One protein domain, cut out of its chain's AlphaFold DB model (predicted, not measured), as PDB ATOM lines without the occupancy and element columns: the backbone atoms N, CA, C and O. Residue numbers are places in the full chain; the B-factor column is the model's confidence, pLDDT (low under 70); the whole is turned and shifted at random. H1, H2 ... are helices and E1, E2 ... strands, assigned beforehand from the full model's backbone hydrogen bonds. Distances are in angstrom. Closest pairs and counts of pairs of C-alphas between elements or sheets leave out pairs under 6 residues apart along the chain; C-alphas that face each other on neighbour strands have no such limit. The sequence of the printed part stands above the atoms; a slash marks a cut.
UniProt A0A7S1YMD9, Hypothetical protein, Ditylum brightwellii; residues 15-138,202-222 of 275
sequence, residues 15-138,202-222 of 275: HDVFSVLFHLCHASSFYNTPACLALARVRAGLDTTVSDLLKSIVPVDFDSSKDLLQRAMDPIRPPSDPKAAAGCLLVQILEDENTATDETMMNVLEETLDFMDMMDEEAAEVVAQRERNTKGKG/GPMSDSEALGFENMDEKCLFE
ATOM      1  N   HIS A  15      18.420  -2.756 -11.841       61.28
ATOM      2  CA  HIS A  15      18.699  -1.335 -11.733       61.28
ATOM      3  C   HIS A  15      17.362  -0.658 -11.453       61.28
ATOM      4  O   HIS A  15      16.462  -0.675 -12.290       61.28
ATOM      5  N   ASP A  16      17.225  -0.122 -10.243       85.44
ATOM      6  CA  ASP A  16      16.036   0.598  -9.820       85.44
ATOM      7  C   ASP A  16      15.687   1.653 -10.881       85.44
ATOM      8  O   ASP A  16      16.500   2.523 -11.201       85.44
ATOM      9  N   VAL A  17      14.490   1.557 -11.462       89.38
ATOM     10  CA  VAL A  17      14.054   2.419 -12.571       89.38
ATOM     11  C   VAL A  17      14.105   3.902 -12.185       89.38
ATOM     12  O   VAL A  17      14.387   4.755 -13.027       89.38
ATOM     13  N   PHE A  18      13.928   4.225 -10.898       91.31
ATOM     14  CA  PHE A  18      14.103   5.588 -10.395       91.31
ATOM     15  C   PHE A  18      15.566   6.029 -10.414       91.31
ATOM     16  O   PHE A  18      15.856   7.177 -10.743       91.31
ATOM     17  N   SER A  19      16.493   5.118 -10.121       91.75
ATOM     18  CA  SER A  19      17.926   5.358 -10.263       91.75
ATOM     19  C   SER A  19      18.308   5.568 -11.730       91.75
ATOM     20  O   SER A  19      19.057   6.498 -12.026       91.75
ATOM     21  N   VAL A  20      17.767   4.780 -12.664       92.31
ATOM     22  CA  VAL A  20      17.978   4.987 -14.112       92.31
ATOM     23  C   VAL A  20      17.475   6.368 -14.536       92.31
ATOM     24  O   VAL A  20      18.226   7.147 -15.122       92.31
ATOM     25  N   LEU A  21      16.239   6.714 -14.162       94.94
ATOM     26  CA  LEU A  21      15.653   8.022 -14.447       94.94
ATOM     27  C   LEU A  21      16.481   9.169 -13.847       94.94
ATOM     28  O   LEU A  21      16.681  10.185 -14.506       94.94
ATOM     29  N   PHE A  22      16.987   9.015 -12.620       94.62
ATOM     30  CA  PHE A  22      17.835  10.018 -11.975       94.62
ATOM     31  C   PHE A  22      19.110  10.289 -12.781       94.62
ATOM     32  O   PHE A  22      19.412  11.449 -13.063       94.62
ATOM     33  N   HIS A  23      19.833   9.243 -13.192       93.88
ATOM     34  CA  HIS A  23      21.054   9.403 -13.987       93.88
ATOM     35  C   HIS A  23      20.756   9.981 -15.372       93.88
ATOM     36  O   HIS A  23      21.509  10.830 -15.844       93.88
ATOM     37  N   LEU A  24      19.635   9.597 -15.987       94.19
ATOM     38  CA  LEU A  24      19.207  10.139 -17.274       94.19
ATOM     39  C   LEU A  24      18.883  11.641 -17.181       94.19
ATOM     40  O   LEU A  24      19.354  12.444 -17.989       94.19
ATOM     41  N   CYS A  25      18.147  12.054 -16.147       95.38
ATOM     42  CA  CYS A  25      17.879  13.462 -15.841       95.38
ATOM     43  C   CYS A  25      19.172  14.239 -15.535       95.38
ATOM     44  O   CYS A  25      19.340  15.380 -15.959       95.38
ATOM     45  N   HIS A  26      20.107  13.627 -14.812       95.88
ATOM     46  CA  HIS A  26      21.391  14.245 -14.501       95.88
ATOM     47  C   HIS A  26      22.240  14.446 -15.762       95.88
ATOM     48  O   HIS A  26      22.708  15.553 -16.016       95.88
ATOM     49  N   ALA A  27      22.379  13.417 -16.598       93.94
ATOM     50  CA  ALA A  27      23.123  13.488 -17.850       93.94
ATOM     51  C   ALA A  27      22.501  14.494 -18.835       93.94
ATOM     52  O   ALA A  27      23.213  15.323 -19.403       93.94
ATOM     53  N   SER A  28      21.172  14.500 -18.978       93.88
ATOM     54  CA  SER A  28      20.466  15.487 -19.811       93.88
ATOM     55  C   SER A  28      20.605  16.922 -19.285       93.88
ATOM     56  O   SER A  28      20.648  17.859 -20.080       93.88
ATOM     57  N   SER A  29      20.771  17.129 -17.971       93.75
ATOM     58  CA  SER A  29      21.078  18.460 -17.415       93.75
ATOM     59  C   SER A  29      22.451  18.995 -17.841       93.75
ATOM     60  O   SER A  29      22.649  20.206 -17.915       93.75
ATOM     61  N   PHE A  30      23.373  18.098 -18.196       91.56
ATOM     62  CA  PHE A  30      24.649  18.438 -18.814       91.56
ATOM     63  C   PHE A  30      24.601  18.389 -20.335       91.56
ATOM     64  O   PHE A  30      25.671  18.387 -20.934       91.56
ATOM     65  N   TYR A  31      23.415  18.371 -20.961       90.19
ATOM     66  CA  TYR A  31      23.228  18.299 -22.415       90.19
ATOM     67  C   TYR A  31      23.925  17.075 -23.035       90.19
ATOM     68  O   TYR A  31      24.562  17.160 -24.082       90.19
ATOM     69  N   ASN A  32      23.890  15.928 -22.355       92.06
ATOM     70  CA  ASN A  32      24.309  14.676 -22.975       92.06
ATOM     71  C   ASN A  32      23.268  14.269 -24.033       92.06
ATOM     72  O   ASN A  32      22.108  14.036 -23.693       92.06
ATOM     73  N   THR A  33      23.687  14.201 -25.297       93.12
ATOM     74  CA  THR A  33      22.787  14.039 -26.446       93.12
ATOM     75  C   THR A  33      21.956  12.747 -26.396       93.12
ATOM     76  O   THR A  33      20.727  12.860 -26.436       93.12
ATOM     77  N   PRO A  34      22.543  11.546 -26.195       92.94
ATOM     78  CA  PRO A  34      21.758  10.315 -26.047       92.94
ATOM     79  C   PRO A  34      20.788  10.354 -24.860       92.94
ATOM     80  O   PRO A  34      19.649   9.905 -24.971       92.94
ATOM     81  N   ALA A  35      21.194  10.942 -23.727       94.38
ATOM     82  CA  ALA A  35      20.323  11.060 -22.560       94.38
ATOM     83  C   ALA A  35      19.121  11.984 -22.811       94.38
ATOM     84  O   ALA A  35      18.007  11.678 -22.382       94.38
ATOM     85  N   CYS A  36      19.342  13.107 -23.503       96.44
ATOM     86  CA  CYS A  36      18.274  14.007 -23.928       96.44
ATOM     87  C   CYS A  36      17.292  13.294 -24.866       96.44
ATOM     88  O   CYS A  36      16.087  13.360 -24.627       96.44
ATOM     89  N   LEU A  37      17.793  12.565 -25.871       97.06
ATOM     90  CA  LEU A  37      16.966  11.804 -26.810       97.06
ATOM     91  C   LEU A  37      16.144  10.718 -26.103       97.06
ATOM     92  O   LEU A  37      14.928  10.665 -26.274       97.06
ATOM     93  N   ALA A  38      16.772   9.886 -25.273       96.56
ATOM     94  CA  ALA A  38      16.085   8.819 -24.548       96.56
ATOM     95  C   ALA A  38      14.982   9.371 -23.629       96.56
ATOM     96  O   ALA A  38      13.855   8.870 -23.627       96.56
ATOM     97  N   LEU A  39      15.260  10.452 -22.888       97.12
ATOM     98  CA  LEU A  39      14.254  11.081 -22.033       97.12
ATOM     99  C   LEU A  39      13.135  11.738 -22.856       97.12
ATOM    100  O   LEU A  39      11.970  11.637 -22.469       97.12
ATOM    101  N   ALA A  40      13.457  12.362 -23.993       98.00
ATOM    102  CA  ALA A  40      12.468  12.930 -24.905       98.00
ATOM    103  C   ALA A  40      11.529  11.858 -25.467       98.00
ATOM    104  O   ALA A  40      10.314  12.007 -25.384       98.00
ATOM    105  N   ARG A  41      12.069  10.731 -25.950       97.56
ATOM    106  CA  ARG A  41      11.279   9.588 -26.439       97.56
ATOM    107  C   ARG A  41      10.257   9.136 -25.401       97.56
ATOM    108  O   ARG A  41       9.070   9.039 -25.702       97.56
ATOM    109  N   VAL A  42      10.700   8.950 -24.159       97.19
ATOM    110  CA  VAL A  42       9.824   8.566 -23.046       97.19
ATOM    111  C   VAL A  42       8.739   9.619 -22.793       97.19
ATOM    112  O   VAL A  42       7.569   9.277 -22.622       97.19
ATOM    113  N   ARG A  43       9.095  10.910 -22.817       97.44
ATOM    114  CA  ARG A  43       8.147  12.029 -22.672       97.44
ATOM    115  C   ARG A  43       7.180  12.160 -23.851       97.44
ATOM    116  O   ARG A  43       6.071  12.636 -23.646       97.44
ATOM    117  N   ALA A  44       7.538  11.673 -25.035       96.62
ATOM    118  CA  ALA A  44       6.646  11.532 -26.185       96.62
ATOM    119  C   ALA A  44       5.786  10.249 -26.138       96.62
ATOM    120  O   ALA A  44       5.009   9.988 -27.054       96.62
ATOM    121  N   GLY A  45       5.906   9.427 -25.087       95.50
ATOM    122  CA  GLY A  45       5.176   8.160 -24.950       95.50
ATOM    123  C   GLY A  45       5.767   7.000 -25.759       95.50
ATOM    124  O   GLY A  45       5.108   5.971 -25.946       95.50
ATOM    125  N   LEU A  46       7.003   7.143 -26.235       95.50
ATOM    126  CA  LEU A  46       7.755   6.112 -26.942       95.50
ATOM    127  C   LEU A  46       8.619   5.299 -25.969       95.50
ATOM    128  O   LEU A  46       8.898   5.715 -24.846       95.50
ATOM    129  N   ASP A  47       9.017   4.110 -26.408       94.19
ATOM    130  CA  ASP A  47       9.925   3.240 -25.663       94.19
ATOM    131  C   ASP A  47      11.390   3.677 -25.860       94.19
ATOM    132  O   ASP A  47      11.737   4.296 -26.873       94.19
ATOM    133  N   THR A  48      12.246   3.359 -24.886       94.12
ATOM    134  CA  THR A  48      13.689   3.646 -24.909       94.12
ATOM    135  C   THR A  48      14.493   2.389 -24.614       94.12
ATOM    136  O   THR A  48      14.143   1.627 -23.711       94.12
ATOM    137  N   THR A  49      15.605   2.202 -25.321       91.19
ATOM    138  CA  THR A  49      16.566   1.117 -25.060       91.19
ATOM    139  C   THR A  49      17.231   1.213 -23.687       91.19
ATOM    140  O   THR A  49      17.720   0.205 -23.178       91.19
ATOM    141  N   VAL A  50      17.213   2.390 -23.048       89.81
ATOM    142  CA  VAL A  50      17.772   2.596 -21.703       89.81
ATOM    143  C   VAL A  50      17.022   1.768 -20.655       89.81
ATOM    144  O   VAL A  50      17.639   1.213 -19.746       89.81
ATOM    145  N   SER A  51      15.688   1.695 -20.749       90.31
ATOM    146  CA  SER A  51      14.849   0.837 -19.907       90.31
ATOM    147  C   SER A  51      13.392   0.852 -20.373       90.31
ATOM    148  O   SER A  51      12.731   1.893 -20.333       90.31
ATOM    149  N   ASP A  52      12.845  -0.332 -20.656       87.94
ATOM    150  CA  ASP A  52      11.428  -0.534 -21.010       87.94
ATOM    151  C   ASP A  52      10.447  -0.091 -19.906       87.94
ATOM    152  O   ASP A  52       9.254   0.100 -20.140       87.94
ATOM    153  N   LEU A  53      10.926   0.078 -18.668       90.31
ATOM    154  CA  LEU A  53      10.092   0.479 -17.536       90.31
ATOM    155  C   LEU A  53       9.849   1.992 -17.487       90.31
ATOM    156  O   LEU A  53       8.872   2.425 -16.870       90.31
ATOM    157  N   LEU A  54      10.690   2.809 -18.133       93.00
ATOM    158  CA  LEU A  54      10.629   4.271 -18.020       93.00
ATOM    159  C   LEU A  54       9.310   4.846 -18.541       93.00
ATOM    160  O   LEU A  54       8.702   5.679 -17.869       93.00
ATOM    161  N   LYS A  55       8.812   4.342 -19.673       92.19
ATOM    162  CA  LYS A  55       7.519   4.742 -20.255       92.19
ATOM    163  C   LYS A  55       6.336   4.535 -19.307       92.19
ATOM    164  O   LYS A  55       5.347   5.254 -19.389       92.19
ATOM    165  N   SER A  56       6.425   3.561 -18.400       90.12
ATOM    166  CA  SER A  56       5.348   3.276 -17.445       90.12
ATOM    167  C   SER A  56       5.309   4.239 -16.252       90.12
ATOM    168  O   SER A  56       4.260   4.379 -15.624       90.12
ATOM    169  N   ILE A  57       6.429   4.901 -15.936       92.50
ATOM    170  CA  ILE A  57       6.560   5.762 -14.749       92.50
ATOM    171  C   ILE A  57       6.689   7.251 -15.081       92.50
ATOM    172  O   ILE A  57       6.346   8.095 -14.252       92.50
ATOM    173  N   VAL A  58       7.194   7.590 -16.267       94.94
ATOM    174  CA  VAL A  58       7.366   8.971 -16.709       94.94
ATOM    175  C   VAL A  58       6.117   9.388 -17.490       94.94
ATOM    176  O   VAL A  58       5.787   8.753 -18.491       94.94
ATOM    177  N   PRO A  59       5.408  10.449 -17.070       95.94
ATOM    178  CA  PRO A  59       4.227  10.900 -17.783       95.94
ATOM    179  C   PRO A  59       4.598  11.558 -19.114       95.94
ATOM    180  O   PRO A  59       5.602  12.278 -19.203       95.94
ATOM    181  N   VAL A  60       3.731  11.344 -20.106       97.00
ATOM    182  CA  VAL A  60       3.786  12.006 -21.413       97.00
ATOM    183  C   VAL A  60       3.666  13.517 -21.226       97.00
ATOM    184  O   VAL A  60       2.777  13.993 -20.521       97.00
ATOM    185  N   ASP A  61       4.577  14.248 -21.855       97.31
ATOM    186  CA  ASP A  61       4.686  15.702 -21.827       97.31
ATOM    187  C   ASP A  61       5.417  16.146 -23.104       97.31
ATOM    188  O   ASP A  61       6.649  16.108 -23.181       97.31
ATOM    189  N   PHE A  62       4.649  16.503 -24.137       96.38
ATOM    190  CA  PHE A  62       5.197  16.868 -25.447       96.38
ATOM    191  C   PHE A  62       5.993  18.174 -25.410       96.38
ATOM    192  O   PHE A  62       6.975  18.294 -26.136       96.38
ATOM    193  N   ASP A  63       5.645  19.122 -24.536       96.38
ATOM    194  CA  ASP A  63       6.401  20.368 -24.386       96.38
ATOM    195  C   ASP A  63       7.779  20.087 -23.782       96.38
ATOM    196  O   ASP A  63       8.799  20.461 -24.363       96.38
ATOM    197  N   SER A  64       7.834  19.307 -22.695       96.88
ATOM    198  CA  SER A  64       9.113  18.849 -22.146       96.88
ATOM    199  C   SER A  64       9.896  17.985 -23.137       96.88
ATOM    200  O   SER A  64      11.128  18.005 -23.105       96.88
ATOM    201  N   SER A  65       9.217  17.203 -23.981       97.50
ATOM    202  CA  SER A  65       9.864  16.413 -25.031       97.50
ATOM    203  C   SER A  65      10.534  17.317 -26.064       97.50
ATOM    204  O   SER A  65      11.711  17.121 -26.351       97.50
ATOM    205  N   LYS A  66       9.831  18.328 -26.589       97.25
ATOM    206  CA  LYS A  66      10.379  19.290 -27.562       97.25
ATOM    207  C   LYS A  66      11.616  20.007 -27.010       97.25
ATOM    208  O   LYS A  66      12.634  20.047 -27.696       97.25
ATOM    209  N   ASP A  67      11.573  20.459 -25.756       96.75
ATOM    210  CA  ASP A  67      12.721  21.093 -25.090       96.75
ATOM    211  C   ASP A  67      13.945  20.164 -25.018       96.75
ATOM    212  O   ASP A  67      15.084  20.592 -25.206       96.75
ATOM    213  N   LEU A  68      13.733  18.878 -24.724       97.69
ATOM    214  CA  LEU A  68      14.810  17.888 -24.663       97.69
ATOM    215  C   LEU A  68      15.374  17.567 -26.051       97.69
ATOM    216  O   LEU A  68      16.589  17.421 -26.179       97.69
ATOM    217  N   LEU A  69      14.529  17.502 -27.082       97.50
ATOM    218  CA  LEU A  69      14.962  17.283 -28.466       97.50
ATOM    219  C   LEU A  69      15.814  18.449 -28.964       97.50
ATOM    220  O   LEU A  69      16.898  18.225 -29.490       97.50
ATOM    221  N   GLN A  70      15.398  19.686 -28.693       95.62
ATOM    222  CA  GLN A  70      16.193  20.875 -29.011       95.62
ATOM    223  C   GLN A  70      17.550  20.875 -28.294       95.62
ATOM    224  O   GLN A  70      18.558  21.254 -28.879       95.62
ATOM    225  N   ARG A  71      17.612  20.407 -27.039       95.06
ATOM    226  CA  ARG A  71      18.895  20.233 -26.329       95.06
ATOM    227  C   ARG A  71      19.761  19.132 -26.930       95.06
ATOM    228  O   ARG A  71      20.981  19.247 -26.874       95.06
ATOM    229  N   ALA A  72      19.156  18.055 -27.428       95.12
ATOM    230  CA  ALA A  72      19.885  16.992 -28.111       95.12
ATOM    231  C   ALA A  72      20.494  17.514 -29.422       95.12
ATOM    232  O   ALA A  72      21.653  17.243 -29.708       95.12
ATOM    233  N   MET A  73      19.756  18.343 -30.159       94.50
ATOM    234  CA  MET A  73      20.186  18.975 -31.410       94.50
ATOM    235  C   MET A  73      21.239  20.093 -31.237       94.50
ATOM    236  O   MET A  73      21.508  20.827 -32.181       94.50
ATOM    237  N   ASP A  74      21.877  20.245 -30.069       89.81
ATOM    238  CA  ASP A  74      22.960  21.223 -29.893       89.81
ATOM    239  C   ASP A  74      24.149  20.891 -30.832       89.81
ATOM    240  O   ASP A  74      24.710  19.785 -30.770       89.81
ATOM    241  N   PRO A  75      24.582  21.821 -31.709       79.00
ATOM    242  CA  PRO A  75      25.591  21.541 -32.728       79.00
ATOM    243  C   PRO A  75      26.980  21.255 -32.144       79.00
ATOM    244  O   PRO A  75      27.777  20.579 -32.785       79.00
ATOM    245  N   ILE A  76      27.279  21.696 -30.918       78.56
ATOM    246  CA  ILE A  76      28.637  21.648 -30.348       78.56
ATOM    247  C   ILE A  76      29.061  20.219 -29.955       78.56
ATOM    248  O   ILE A  76      30.250  19.942 -29.795       78.56
ATOM    249  N   ARG A  77      28.111  19.297 -29.765       71.25
ATOM    250  CA  ARG A  77      28.356  18.043 -29.029       71.25
ATOM    251  C   ARG A  77      28.235  16.802 -29.912       71.25
ATOM    252  O   ARG A  77      27.145  16.588 -30.411       71.25
ATOM    253  N   PRO A  78      29.255  15.952 -30.090       70.00
ATOM    254  CA  PRO A  78      29.062  14.645 -30.732       70.00
ATOM    255  C   PRO A  78      28.241  13.691 -29.833       70.00
ATOM    256  O   PRO A  78      28.143  13.945 -28.623       70.00
ATOM    257  N   PRO A  79      27.702  12.571 -30.359       83.06
ATOM    258  CA  PRO A  79      27.705  12.123 -31.765       83.06
ATOM    259  C   PRO A  79      26.502  12.643 -32.581       83.06
ATOM    260  O   PRO A  79      25.551  13.172 -31.995       83.06
ATOM    261  N   SER A  80      26.547  12.507 -33.913       90.31
ATOM    262  CA  SER A  80      25.512  13.035 -34.824       90.31
ATOM    263  C   SER A  80      24.253  12.155 -34.926       90.31
ATOM    264  O   SER A  80      23.151  12.700 -35.021       90.31
ATOM    265  N   ASP A  81      24.363  10.833 -34.770       90.88
ATOM    266  CA  ASP A  81      23.241   9.875 -34.825       90.88
ATOM    267  C   ASP A  81      22.051  10.250 -33.912       90.88
ATOM    268  O   ASP A  81      20.925  10.416 -34.401       90.88
ATOM    269  N   PRO A  82      22.239  10.470 -32.590       93.50
ATOM    270  CA  PRO A  82      21.133  10.851 -31.718       93.50
ATOM    271  C   PRO A  82      20.562  12.237 -32.045       93.50
ATOM    272  O   PRO A  82      19.417  12.514 -31.687       93.50
ATOM    273  N   LYS A  83      21.309  13.116 -32.727       95.19
ATOM    274  CA  LYS A  83      20.786  14.421 -33.163       95.19
ATOM    275  C   LYS A  83      19.859  14.280 -34.353       95.19
ATOM    276  O   LYS A  83      18.777  14.855 -34.330       95.19
ATOM    277  N   ALA A  84      20.254  13.491 -35.350       96.56
ATOM    278  CA  ALA A  84      19.418  13.205 -36.509       96.56
ATOM    279  C   ALA A  84      18.099  12.540 -36.071       96.56
ATOM    280  O   ALA A  84      17.008  12.958 -36.476       96.56
ATOM    281  N   ALA A  85      18.178  11.581 -35.139       97.38
ATOM    282  CA  ALA A  85      17.002  10.954 -34.541       97.38
ATOM    283  C   ALA A  85      16.138  11.944 -33.742       97.38
ATOM    284  O   ALA A  85      14.908  11.919 -33.857       97.38
ATOM    285  N   ALA A  86      16.763  12.837 -32.964       97.81
ATOM    286  CA  ALA A  86      16.054  13.883 -32.232       97.81
ATOM    287  C   ALA A  86      15.328  14.854 -33.173       97.81
ATOM    288  O   ALA A  86      14.155  15.152 -32.949       97.81
ATOM    289  N   GLY A  87      15.989  15.287 -34.248       97.81
ATOM    290  CA  GLY A  87      15.413  16.146 -35.278       97.81
ATOM    291  C   GLY A  87      14.209  15.505 -35.955       97.81
ATOM    292  O   GLY A  87      13.135  16.098 -36.015       97.81
ATOM    293  N   CYS A  88      14.323  14.234 -36.338       98.31
ATOM    294  CA  CYS A  88      13.205  13.459 -36.873       98.31
ATOM    295  C   CYS A  88      12.009  13.379 -35.916       98.31
ATOM    296  O   CYS A  88      10.867  13.589 -36.325       98.31
ATOM    297  N   LEU A  89      12.252  13.080 -34.638       98.19
ATOM    298  CA  LEU A  89      11.179  13.029 -33.648       98.19
ATOM    299  C   LEU A  89      10.556  14.413 -33.420       98.19
ATOM    300  O   LEU A  89       9.338  14.513 -33.274       98.19
ATOM    301  N   LEU A  90      11.357  15.478 -33.445       98.00
ATOM    302  CA  LEU A  90      10.860  16.844 -33.329       98.00
ATOM    303  C   LEU A  90       9.963  17.207 -34.517       98.00
ATOM    304  O   LEU A  90       8.852  17.679 -34.295       98.00
ATOM    305  N   VAL A  91      10.389  16.917 -35.752       97.94
ATOM    306  CA  VAL A  91       9.568  17.102 -36.962       97.94
ATOM    307  C   VAL A  91       8.222  16.391 -36.812       97.94
ATOM    308  O   VAL A  91       7.186  17.027 -36.983       97.94
ATOM    309  N   GLN A  92       8.217  15.113 -36.417       97.44
ATOM    310  CA  GLN A  92       6.981  14.342 -36.247       97.44
ATOM    311  C   GLN A  92       6.033  14.984 -35.219       97.44
ATOM    312  O   GLN A  92       4.846  15.144 -35.498       97.44
ATOM    313  N   ILE A  93       6.546  15.396 -34.054       97.12
ATOM    314  CA  ILE A  93       5.729  16.042 -33.013       97.12
ATOM    315  C   ILE A  93       5.143  17.367 -33.520       97.12
ATOM    316  O   ILE A  93       3.963  17.642 -33.301       97.12
ATOM    317  N   LEU A  94       5.948  18.191 -34.200       96.25
ATOM    318  CA  LEU A  94       5.491  19.480 -34.725       96.25
ATOM    319  C   LEU A  94       4.432  19.310 -35.828       96.25
ATOM    320  O   LEU A  94       3.496  20.110 -35.894       96.25
ATOM    321  N   GLU A  95       4.550  18.274 -36.663       94.88
ATOM    322  CA  GLU A  95       3.539  17.920 -37.667       94.88
ATOM    323  C   GLU A  95       2.225  17.464 -37.025       94.88
ATOM    324  O   GLU A  95       1.155  17.908 -37.444       94.88
ATOM    325  N   ASP A  96       2.299  16.627 -35.988       95.12
ATOM    326  CA  ASP A  96       1.120  16.092 -35.302       95.12
ATOM    327  C   ASP A  96       0.361  17.169 -34.513       95.12
ATOM    328  O   ASP A  96      -0.873  17.194 -34.515       95.12
ATOM    329  N   GLU A  97       1.076  18.080 -33.845       93.38
ATOM    330  CA  GLU A  97       0.451  19.209 -33.148       93.38
ATOM    331  C   GLU A  97      -0.110  20.248 -34.133       93.38
ATOM    332  O   GLU A  97      -1.106  20.910 -33.828       93.38
ATOM    333  N   ASN A  98       0.517  20.394 -35.308       90.75
ATOM    334  CA  ASN A  98       0.181  21.390 -36.329       90.75
ATOM    335  C   ASN A  98       0.100  22.827 -35.760       90.75
ATOM    336  O   ASN A  98      -0.719  23.652 -36.177       90.75
ATOM    337  N   THR A  99       0.932  23.112 -34.753       84.06
ATOM    338  CA  THR A  99       1.021  24.406 -34.054       84.06
ATOM    339  C   THR A  99       2.240  25.223 -34.481       84.06
ATOM    340  O   THR A  99       2.259  26.439 -34.281       84.06
ATOM    341  N   ALA A 100       3.255  24.574 -35.058       91.31
ATOM    342  CA  ALA A 100       4.489  25.214 -35.492       91.31
ATOM    343  C   ALA A 100       4.257  26.135 -36.694       91.31
ATOM    344  O   ALA A 100       3.438  25.855 -37.570       91.31
ATOM    345  N   THR A 101       5.011  27.231 -36.759       96.00
ATOM    346  CA  THR A 101       5.041  28.053 -37.973       96.00
ATOM    347  C   THR A 101       5.825  27.337 -39.069       96.00
ATOM    348  O   THR A 101       6.750  26.579 -38.771       96.00
ATOM    349  N   ASP A 102       5.507  27.619 -40.336       96.06
ATOM    350  CA  ASP A 102       6.290  27.107 -41.466       96.06
ATOM    351  C   ASP A 102       7.784  27.456 -41.321       96.06
ATOM    352  O   ASP A 102       8.629  26.635 -41.648       96.06
ATOM    353  N   GLU A 103       8.118  28.645 -40.802       95.94
ATOM    354  CA  GLU A 103       9.503  29.081 -40.561       95.94
ATOM    355  C   GLU A 103      10.200  28.203 -39.518       95.94
ATOM    356  O   GLU A 103      11.310  27.726 -39.744       95.94
ATOM    357  N   THR A 104       9.524  27.914 -38.405       95.94
ATOM    358  CA  THR A 104      10.032  26.978 -37.393       95.94
ATOM    359  C   THR A 104      10.250  25.588 -37.983       95.94
ATOM    360  O   THR A 104      11.287  24.983 -37.734       95.94
ATOM    361  N   MET A 105       9.298  25.088 -38.775       97.44
ATOM    362  CA  MET A 105       9.408  23.771 -39.403       97.44
ATOM    363  C   MET A 105      10.557  23.719 -40.420       97.44
ATOM    364  O   MET A 105      11.308  22.751 -40.425       97.44
ATOM    365  N   MET A 106      10.729  24.760 -41.243       97.44
ATOM    366  CA  MET A 106      11.846  24.852 -42.190       97.44
ATOM    367  C   MET A 106      13.195  24.796 -41.472       97.44
ATOM    368  O   MET A 106      14.028  23.983 -41.855       97.44
ATOM    369  N   ASN A 107      13.378  25.573 -40.399       97.06
ATOM    370  CA  ASN A 107      14.636  25.578 -39.643       97.06
ATOM    371  C   ASN A 107      14.940  24.201 -39.033       97.06
ATOM    372  O   ASN A 107      16.054  23.706 -39.154       97.06
ATOM    373  N   VAL A 108      13.943  23.550 -38.420       97.56
ATOM    374  CA  VAL A 108      14.128  22.211 -37.833       97.56
ATOM    375  C   VAL A 108      14.462  21.176 -38.912       97.56
ATOM    376  O   VAL A 108      15.301  20.307 -38.683       97.56
ATOM    377  N   LEU A 109      13.828  21.254 -40.086       98.38
ATOM    378  CA  LEU A 109      14.129  20.371 -41.216       98.38
ATOM    379  C   LEU A 109      15.556  20.573 -41.737       98.38
ATOM    380  O   LEU A 109      16.234  19.580 -41.986       98.38
ATOM    381  N   GLU A 110      16.005  21.822 -41.882       97.69
ATOM    382  CA  GLU A 110      17.377  22.154 -42.294       97.69
ATOM    383  C   GLU A 110      18.401  21.608 -41.290       97.69
ATOM    384  O   GLU A 110      19.263  20.825 -41.675       97.69
ATOM    385  N   GLU A 111      18.237  21.900 -39.996       96.94
ATOM    386  CA  GLU A 111      19.133  21.390 -38.947       96.94
ATOM    387  C   GLU A 111      19.152  19.855 -38.893       96.94
ATOM    388  O   GLU A 111      20.201  19.240 -38.712       96.94
ATOM    389  N   THR A 112      17.994  19.208 -39.062       97.81
ATOM    390  CA  THR A 112      17.912  17.738 -39.055       97.81
ATOM    391  C   THR A 112      18.655  17.133 -40.243       97.81
ATOM    392  O   THR A 112      19.326  16.115 -40.075       97.81
ATOM    393  N   LEU A 113      18.540  17.738 -41.428       97.81
ATOM    394  CA  LEU A 113      19.255  17.295 -42.624       97.81
ATOM    395  C   LEU A 113      20.767  17.468 -42.468       97.81
ATOM    396  O   LEU A 113      21.499  16.536 -42.785       97.81
ATOM    397  N   ASP A 114      21.219  18.583 -41.892       95.75
ATOM    398  CA  ASP A 114      22.639  18.794 -41.599       95.75
ATOM    399  C   ASP A 114      23.185  17.699 -40.665       95.75
ATOM    400  O   ASP A 114      24.266  17.161 -40.897       95.75
ATOM    401  N   PHE A 115      22.429  17.305 -39.632       95.56
ATOM    402  CA  PHE A 115      22.839  16.202 -38.755       95.56
ATOM    403  C   PHE A 115      22.811  14.832 -39.437       95.56
ATOM    404  O   PHE A 115      23.627  13.982 -39.085       95.56
ATOM    405  N   MET A 116      21.902  14.598 -40.388       95.50
ATOM    406  CA  MET A 116      21.899  13.367 -41.185       95.50
ATOM    407  C   MET A 116      23.135  13.280 -42.081       95.50
ATOM    408  O   MET A 116      23.775  12.234 -42.119       95.50
ATOM    409  N   ASP A 117      23.509  14.381 -42.734       93.56
ATOM    410  CA  ASP A 117      24.713  14.432 -43.564       93.56
ATOM    411  C   ASP A 117      25.978  14.229 -42.696       93.56
ATOM    412  O   ASP A 117      26.844  13.425 -43.043       93.56
ATOM    413  N   MET A 118      26.056  14.860 -41.514       91.00
ATOM    414  CA  MET A 118      27.153  14.630 -40.555       91.00
ATOM    415  C   MET A 118      27.207  13.182 -40.049       91.00
ATOM    416  O   MET A 118      28.293  12.631 -39.888       91.00
ATOM    417  N   MET A 119      26.054  12.555 -39.800       89.81
ATOM    418  CA  MET A 119      25.963  11.147 -39.402       89.81
ATOM    419  C   MET A 119      26.516  10.223 -40.497       89.81
ATOM    420  O   MET A 119      27.296   9.319 -40.196       89.81
ATOM    421  N   ASP A 120      26.170  10.463 -41.763       89.88
ATOM    422  CA  ASP A 120      26.691   9.682 -42.889       89.88
ATOM    423  C   ASP A 120      28.214   9.859 -43.050       89.88
ATOM    424  O   ASP A 120      28.933   8.886 -43.302       89.88
ATOM    425  N   GLU A 121      28.733  11.076 -42.849       88.12
ATOM    426  CA  GLU A 121      30.173  11.364 -42.842       88.12
ATOM    427  C   GLU A 121      30.904  10.673 -41.677       88.12
ATOM    428  O   GLU A 121      31.932  10.022 -41.891       88.12
ATOM    429  N   GLU A 122      30.362  10.755 -40.456       85.62
ATOM    430  CA  GLU A 122      30.892  10.075 -39.265       85.62
ATOM    431  C   GLU A 122      30.921   8.552 -39.472       85.62
ATOM    432  O   GLU A 122      31.942   7.901 -39.219       85.62
ATOM    433  N   ALA A 123      29.840   7.972 -40.000       83.94
ATOM    434  CA  ALA A 123      29.757   6.550 -40.310       83.94
ATOM    435  C   ALA A 123      30.779   6.129 -41.381       83.94
ATOM    436  O   ALA A 123      31.439   5.090 -41.238       83.94
ATOM    437  N   ALA A 124      30.953   6.930 -42.436       85.62
ATOM    438  CA  ALA A 124      31.936   6.666 -43.482       85.62
ATOM    439  C   ALA A 124      33.374   6.689 -42.933       85.62
ATOM    440  O   ALA A 124      34.178   5.815 -43.275       85.62
ATOM    441  N   GLU A 125      33.682   7.631 -42.038       80.81
ATOM    442  CA  GLU A 125      34.993   7.737 -41.393       80.81
ATOM    443  C   GLU A 125      35.266   6.546 -40.461       80.81
ATOM    444  O   GLU A 125      36.358   5.972 -40.488       80.81
ATOM    445  N   VAL A 126      34.263   6.088 -39.701       77.50
ATOM    446  CA  VAL A 126      34.375   4.879 -38.864       77.50
ATOM    447  C   VAL A 126      34.657   3.638 -39.719       77.50
ATOM    448  O   VAL A 126      35.530   2.833 -39.374       77.50
ATOM    449  N   VAL A 127      33.968   3.472 -40.852       80.69
ATOM    450  CA  VAL A 127      34.220   2.360 -41.787       80.69
ATOM    451  C   VAL A 127      35.630   2.451 -42.371       80.69
ATOM    452  O   VAL A 127      36.360   1.454 -42.376       80.69
ATOM    453  N   ALA A 128      36.052   3.641 -42.803       78.12
ATOM    454  CA  ALA A 128      37.393   3.866 -43.329       78.12
ATOM    455  C   ALA A 128      38.477   3.545 -42.285       78.12
ATOM    456  O   ALA A 128      39.449   2.854 -42.606       78.12
ATOM    457  N   GLN A 129      38.292   3.961 -41.027       69.88
ATOM    458  CA  GLN A 129      39.209   3.653 -39.927       69.88
ATOM    459  C   GLN A 129      39.276   2.147 -39.644       69.88
ATOM    460  O   GLN A 129      40.367   1.591 -39.502       69.88
ATOM    461  N   ARG A 130      38.138   1.441 -39.641       68.38
ATOM    462  CA  ARG A 130      38.101  -0.025 -39.481       68.38
ATOM    463  C   ARG A 130      38.838  -0.746 -40.608       68.38
ATOM    464  O   ARG A 130      39.580  -1.702 -40.362       68.38
ATOM    465  N   GLU A 131      38.695  -0.287 -41.848       70.69
ATOM    466  CA  GLU A 131      39.469  -0.824 -42.967       70.69
ATOM    467  C   GLU A 131      40.975  -0.562 -42.830       70.69
ATOM    468  O   GLU A 131      41.779  -1.420 -43.206       70.69
ATOM    469  N   ARG A 132      41.380   0.599 -42.295       67.44
ATOM    470  CA  ARG A 132      42.792   0.905 -42.011       67.44
ATOM    471  C   ARG A 132      43.353  -0.039 -40.943       67.44
ATOM    472  O   ARG A 132      44.381  -0.679 -41.194       67.44
ATOM    473  N   ASN A 133      42.625  -0.215 -39.838       62.69
ATOM    474  CA  ASN A 133      42.997  -1.091 -38.724       62.69
ATOM    475  C   ASN A 133      43.108  -2.566 -39.153       62.69
ATOM    476  O   ASN A 133      44.082  -3.240 -38.823       62.69
ATOM    477  N   THR A 134      42.164  -3.071 -39.957       59.28
ATOM    478  CA  THR A 134      42.173  -4.471 -40.438       59.28
ATOM    479  C   THR A 134      43.233  -4.749 -41.505       59.28
ATOM    480  O   THR A 134      43.735  -5.870 -41.599       59.28
ATOM    481  N   LYS A 135      43.614  -3.744 -42.304       56.19
ATOM    482  CA  LYS A 135      44.667  -3.867 -43.328       56.19
ATOM    483  C   LYS A 135      46.078  -3.641 -42.770       56.19
ATOM    484  O   LYS A 135      47.031  -3.725 -43.544       56.19
ATOM    485  N   GLY A 136      46.225  -3.351 -41.471       54.78
ATOM    486  CA  GLY A 136      47.522  -3.089 -40.837       54.78
ATOM    487  C   GLY A 136      48.286  -1.933 -41.488       54.78
ATOM    488  O   GLY A 136      49.517  -1.915 -41.466       54.78
ATOM    489  N   LYS A 137      47.574  -0.998 -42.135       56.31
ATOM    490  CA  LYS A 137      48.202   0.209 -42.668       56.31
ATOM    491  C   LYS A 137      48.549   1.078 -41.467       56.31
ATOM    492  O   LYS A 137      47.663   1.398 -40.685       56.31
ATOM    493  N   GLY A 138      49.835   1.391 -41.311       69.00
ATOM    494  CA  GLY A 138      50.312   2.276 -40.253       69.00
ATOM    495  C   GLY A 138      49.580   3.618 -40.254       69.00
ATOM    496  O   GLY A 138      48.897   3.970 -41.219       69.00
ATOM    497  N   GLY A 202      40.213  -6.674 -29.421       52.41
ATOM    498  CA  GLY A 202      40.053  -5.472 -30.233       52.41
ATOM    499  C   GLY A 202      38.888  -4.591 -29.774       52.41
ATOM    500  O   GLY A 202      38.228  -4.889 -28.767       52.41
ATOM    501  N   PRO A 203      38.660  -3.475 -30.479       56.62
ATOM    502  CA  PRO A 203      37.535  -2.598 -30.210       56.62
ATOM    503  C   PRO A 203      36.222  -3.285 -30.589       56.62
ATOM    504  O   PRO A 203      36.117  -3.908 -31.646       56.62
ATOM    505  N   MET A 204      35.240  -3.186 -29.700       63.44
ATOM    506  CA  MET A 204      33.861  -3.600 -29.936       63.44
ATOM    507  C   MET A 204      32.987  -2.355 -30.039       63.44
ATOM    508  O   MET A 204      33.128  -1.442 -29.223       63.44
ATOM    509  N   SER A 205      32.065  -2.319 -31.001       64.62
ATOM    510  CA  SER A 205      30.985  -1.328 -30.988       64.62
ATOM    511  C   SER A 205      30.157  -1.448 -29.711       64.62
ATOM    512  O   SER A 205      30.100  -2.515 -29.097       64.62
ATOM    513  N   ASP A 206      29.440  -0.389 -29.343       65.00
ATOM    514  CA  ASP A 206      28.476  -0.450 -28.239       65.00
ATOM    515  C   ASP A 206      27.486  -1.615 -28.395       65.00
ATOM    516  O   ASP A 206      27.176  -2.304 -27.426       65.00
ATOM    517  N   SER A 207      27.057  -1.921 -29.621       67.00
ATOM    518  CA  SER A 207      26.182  -3.066 -29.888       67.00
ATOM    519  C   SER A 207      26.853  -4.426 -29.674       67.00
ATOM    520  O   SER A 207      26.226  -5.345 -29.141       67.00
ATOM    521  N   GLU A 208      28.128  -4.568 -30.037       71.38
ATOM    522  CA  GLU A 208      28.925  -5.773 -29.786       71.38
ATOM    523  C   GLU A 208      29.212  -5.943 -28.288       71.38
ATOM    524  O   GLU A 208      29.164  -7.056 -27.762       71.38
ATOM    525  N   ALA A 209      29.438  -4.830 -27.591       69.38
ATOM    526  CA  ALA A 209      29.737  -4.790 -26.169       69.38
ATOM    527  C   ALA A 209      28.512  -5.076 -25.293       69.38
ATOM    528  O   ALA A 209      28.588  -5.824 -24.315       69.38
ATOM    529  N   LEU A 210      27.373  -4.475 -25.637       72.50
ATOM    530  CA  LEU A 210      26.130  -4.569 -24.876       72.50
ATOM    531  C   LEU A 210      25.266  -5.760 -25.312       72.50
ATOM    532  O   LEU A 210      24.388  -6.196 -24.564       72.50
ATOM    533  N   GLY A 211      25.533  -6.327 -26.492       74.25
ATOM    534  CA  GLY A 211      24.789  -7.456 -27.050       74.25
ATOM    535  C   GLY A 211      23.378  -7.094 -27.519       74.25
ATOM    536  O   GLY A 211      22.558  -7.990 -27.730       74.25
ATOM    537  N   PHE A 212      23.082  -5.801 -27.659       74.56
ATOM    538  CA  PHE A 212      21.845  -5.283 -28.229       74.56
ATOM    539  C   PHE A 212      22.120  -3.999 -29.012       74.56
ATOM    540  O   PHE A 212      23.063  -3.268 -28.729       74.56
ATOM    541  N   GLU A 213      21.293  -3.733 -30.015       81.62
ATOM    542  CA  GLU A 213      21.414  -2.557 -30.872       81.62
ATOM    543  C   GLU A 213      20.613  -1.386 -30.287       81.62
ATOM    544  O   GLU A 213      19.492  -1.570 -29.798       81.62
ATOM    545  N   ASN A 214      21.182  -0.178 -30.324       85.56
ATOM    546  CA  ASN A 214      20.508   1.015 -29.837       85.56
ATOM    547  C   ASN A 214      19.445   1.495 -30.840       85.56
ATOM    548  O   ASN A 214      19.744   2.156 -31.826       85.56
ATOM    549  N   MET A 215      18.180   1.179 -30.571       89.62
ATOM    550  CA  MET A 215      17.039   1.596 -31.393       89.62
ATOM    551  C   MET A 215      16.619   3.055 -31.178       89.62
ATOM    552  O   MET A 215      15.774   3.552 -31.928       89.62
ATOM    553  N   ASP A 216      17.145   3.736 -30.156       92.62
ATOM    554  CA  ASP A 216      16.720   5.102 -29.841       92.62
ATOM    555  C   ASP A 216      17.185   6.102 -30.897       92.62
ATOM    556  O   ASP A 216      16.447   7.036 -31.211       92.62
ATOM    557  N   GLU A 217      18.361   5.841 -31.469       92.56
ATOM    558  CA  GLU A 217      19.082   6.661 -32.452       92.56
ATOM    559  C   GLU A 217      18.640   6.394 -33.895       92.56
ATOM    560  O   GLU A 217      19.138   6.999 -34.840       92.56
ATOM    561  N   LYS A 218      17.658   5.512 -34.095       93.19
ATOM    562  CA  LYS A 218      17.105   5.273 -35.423       93.19
ATOM    563  C   LYS A 218      16.224   6.445 -35.856       93.19
ATOM    564  O   LYS A 218      15.199   6.725 -35.229       93.19
ATOM    565  N   CYS A 219      16.584   7.073 -36.973       95.31
ATOM    566  CA  CYS A 219      15.795   8.139 -37.583       95.31
ATOM    567  C   CYS A 219      14.390   7.654 -37.986       95.31
ATOM    568  O   CYS A 219      14.217   6.551 -38.507       95.31
ATOM    569  N   LEU A 220      13.373   8.490 -37.735       96.06
ATOM    570  CA  LEU A 220      11.979   8.197 -38.111       96.06
ATOM    571  C   LEU A 220      11.697   8.459 -39.592       96.06
ATOM    572  O   LEU A 220      10.758   7.890 -40.148       96.06
ATOM    573  N   PHE A 221      12.497   9.326 -40.207       97.12
ATOM    574  CA  PHE A 221      12.389   9.704 -41.604       97.12
ATOM    575  C   PHE A 221      13.689   9.396 -42.331       97.12
ATOM    576  O   PHE A 221      14.772   9.521 -41.764       97.12
ATOM    577  N   GLU A 222      13.561   9.051 -43.606       96.56
ATOM    578  CA  GLU A 222      14.697   9.006 -44.524       96.56
ATOM    579  C   GLU A 222      15.021  10.433 -44.998       96.56
ATOM    580  O   GLU A 222      14.107  11.249 -45.182       96.56
TER     581      GLU A 222
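This is residues 15 to 138 and 202 to 222 of the 275 residues of the protein "Hypothetical protein" of Ditylum brightwellii (UniProt A0A7S1YMD9). Three helices, H2, H4 and H5, form a small up-and-down bundle, each running against the one before it, with H1 crossing one side of H2 steeply. The long helix H6 folds back along H5 with residues 105 to 119 and then runs on as an arm, of which residues 124 to 129 stand free. The short strand E1 and helix H7 lie away from the bundle, and residues 211 to 222 lead back from H7 toward the middle. The printed part has 145 residues with seven named helices and one named strand, in the order H1 H2 H3 H4 H5 H6 E1 H7, and its class is mostly helix. It is compact, with a radius of gyration of the C-alphas of 16.5 A, and spans 53 by 42 by 24 A.

H1, residues 17 to 29, touches H2, residues 33 to 43, with residues 24 to 28 alone, at a steep tilt of 54 degrees; the closest C-alphas are those of Ser 28 and Cys 36, 4.9 A apart. H2 is the hub, touching four other helices. It only just touches H3, residues 54 to 57, with 3 pairs of C-alphas within 8 A, the closest those of Val 42 and Lys 55 at 5.3 A. H4, residues 62 to 72, touches H2 at a shallow tilt of 10 degrees, opposite ways, with the C-alphas of Ala 40 and Ser 65 closest at 4.4 A. H5, residues 81 to 97, forms a helical hairpin with H4 at 27 degrees, the closest C-alphas being those of Leu 69 and Ala 86 at 5.2 A. H5 touches H2 with residues 82 to 89 alone, the same way at 29 degrees; Pro 34 and Pro 82 have the closest C-alphas, 5.7 A apart. H6, residues 102 to 134, forms a second helical hairpin with H5 at 23 degrees, closest at the C-alphas of Gly 87 and Thr 112, 4.8 A apart. E1, residues 202 to 205, pairs with no named strand, and it meets H7, residues 206 to 210, only through their link. H7 touches no helix. Every O i to N i+4 pair is within hydrogen-bond range in H1, H2, H4, H5, H6 and H7; H3 is too short for such a pair.

H1 begins at C-alpha 17 (14.054, 2.419, -12.571) and is 18.2 A long. H2 measures 15.3 A, H4 14.9 A and H5 24.7 A. H6 runs 47.8 A, from C-alpha 102 (6.290, 27.107, -41.466) to C-alpha 134 (42.173, -4.471, -40.438). H7 ends at C-alpha 210 (26.130, -4.569, -24.876).

The two C-alphas farthest apart are those of Thr 99 and Gly 136, at 54.4 A. Residues 139 to 201 are not printed, and C-alphas 138 and 202 are 16.3 A apart across this cut. Of the links that are printed whole, none is long. The mean pLDDT of the printed part is 88.6; residue 15, residues 129 to 130, 132 to 138 and 202 to 207, and residue 209 are under 70.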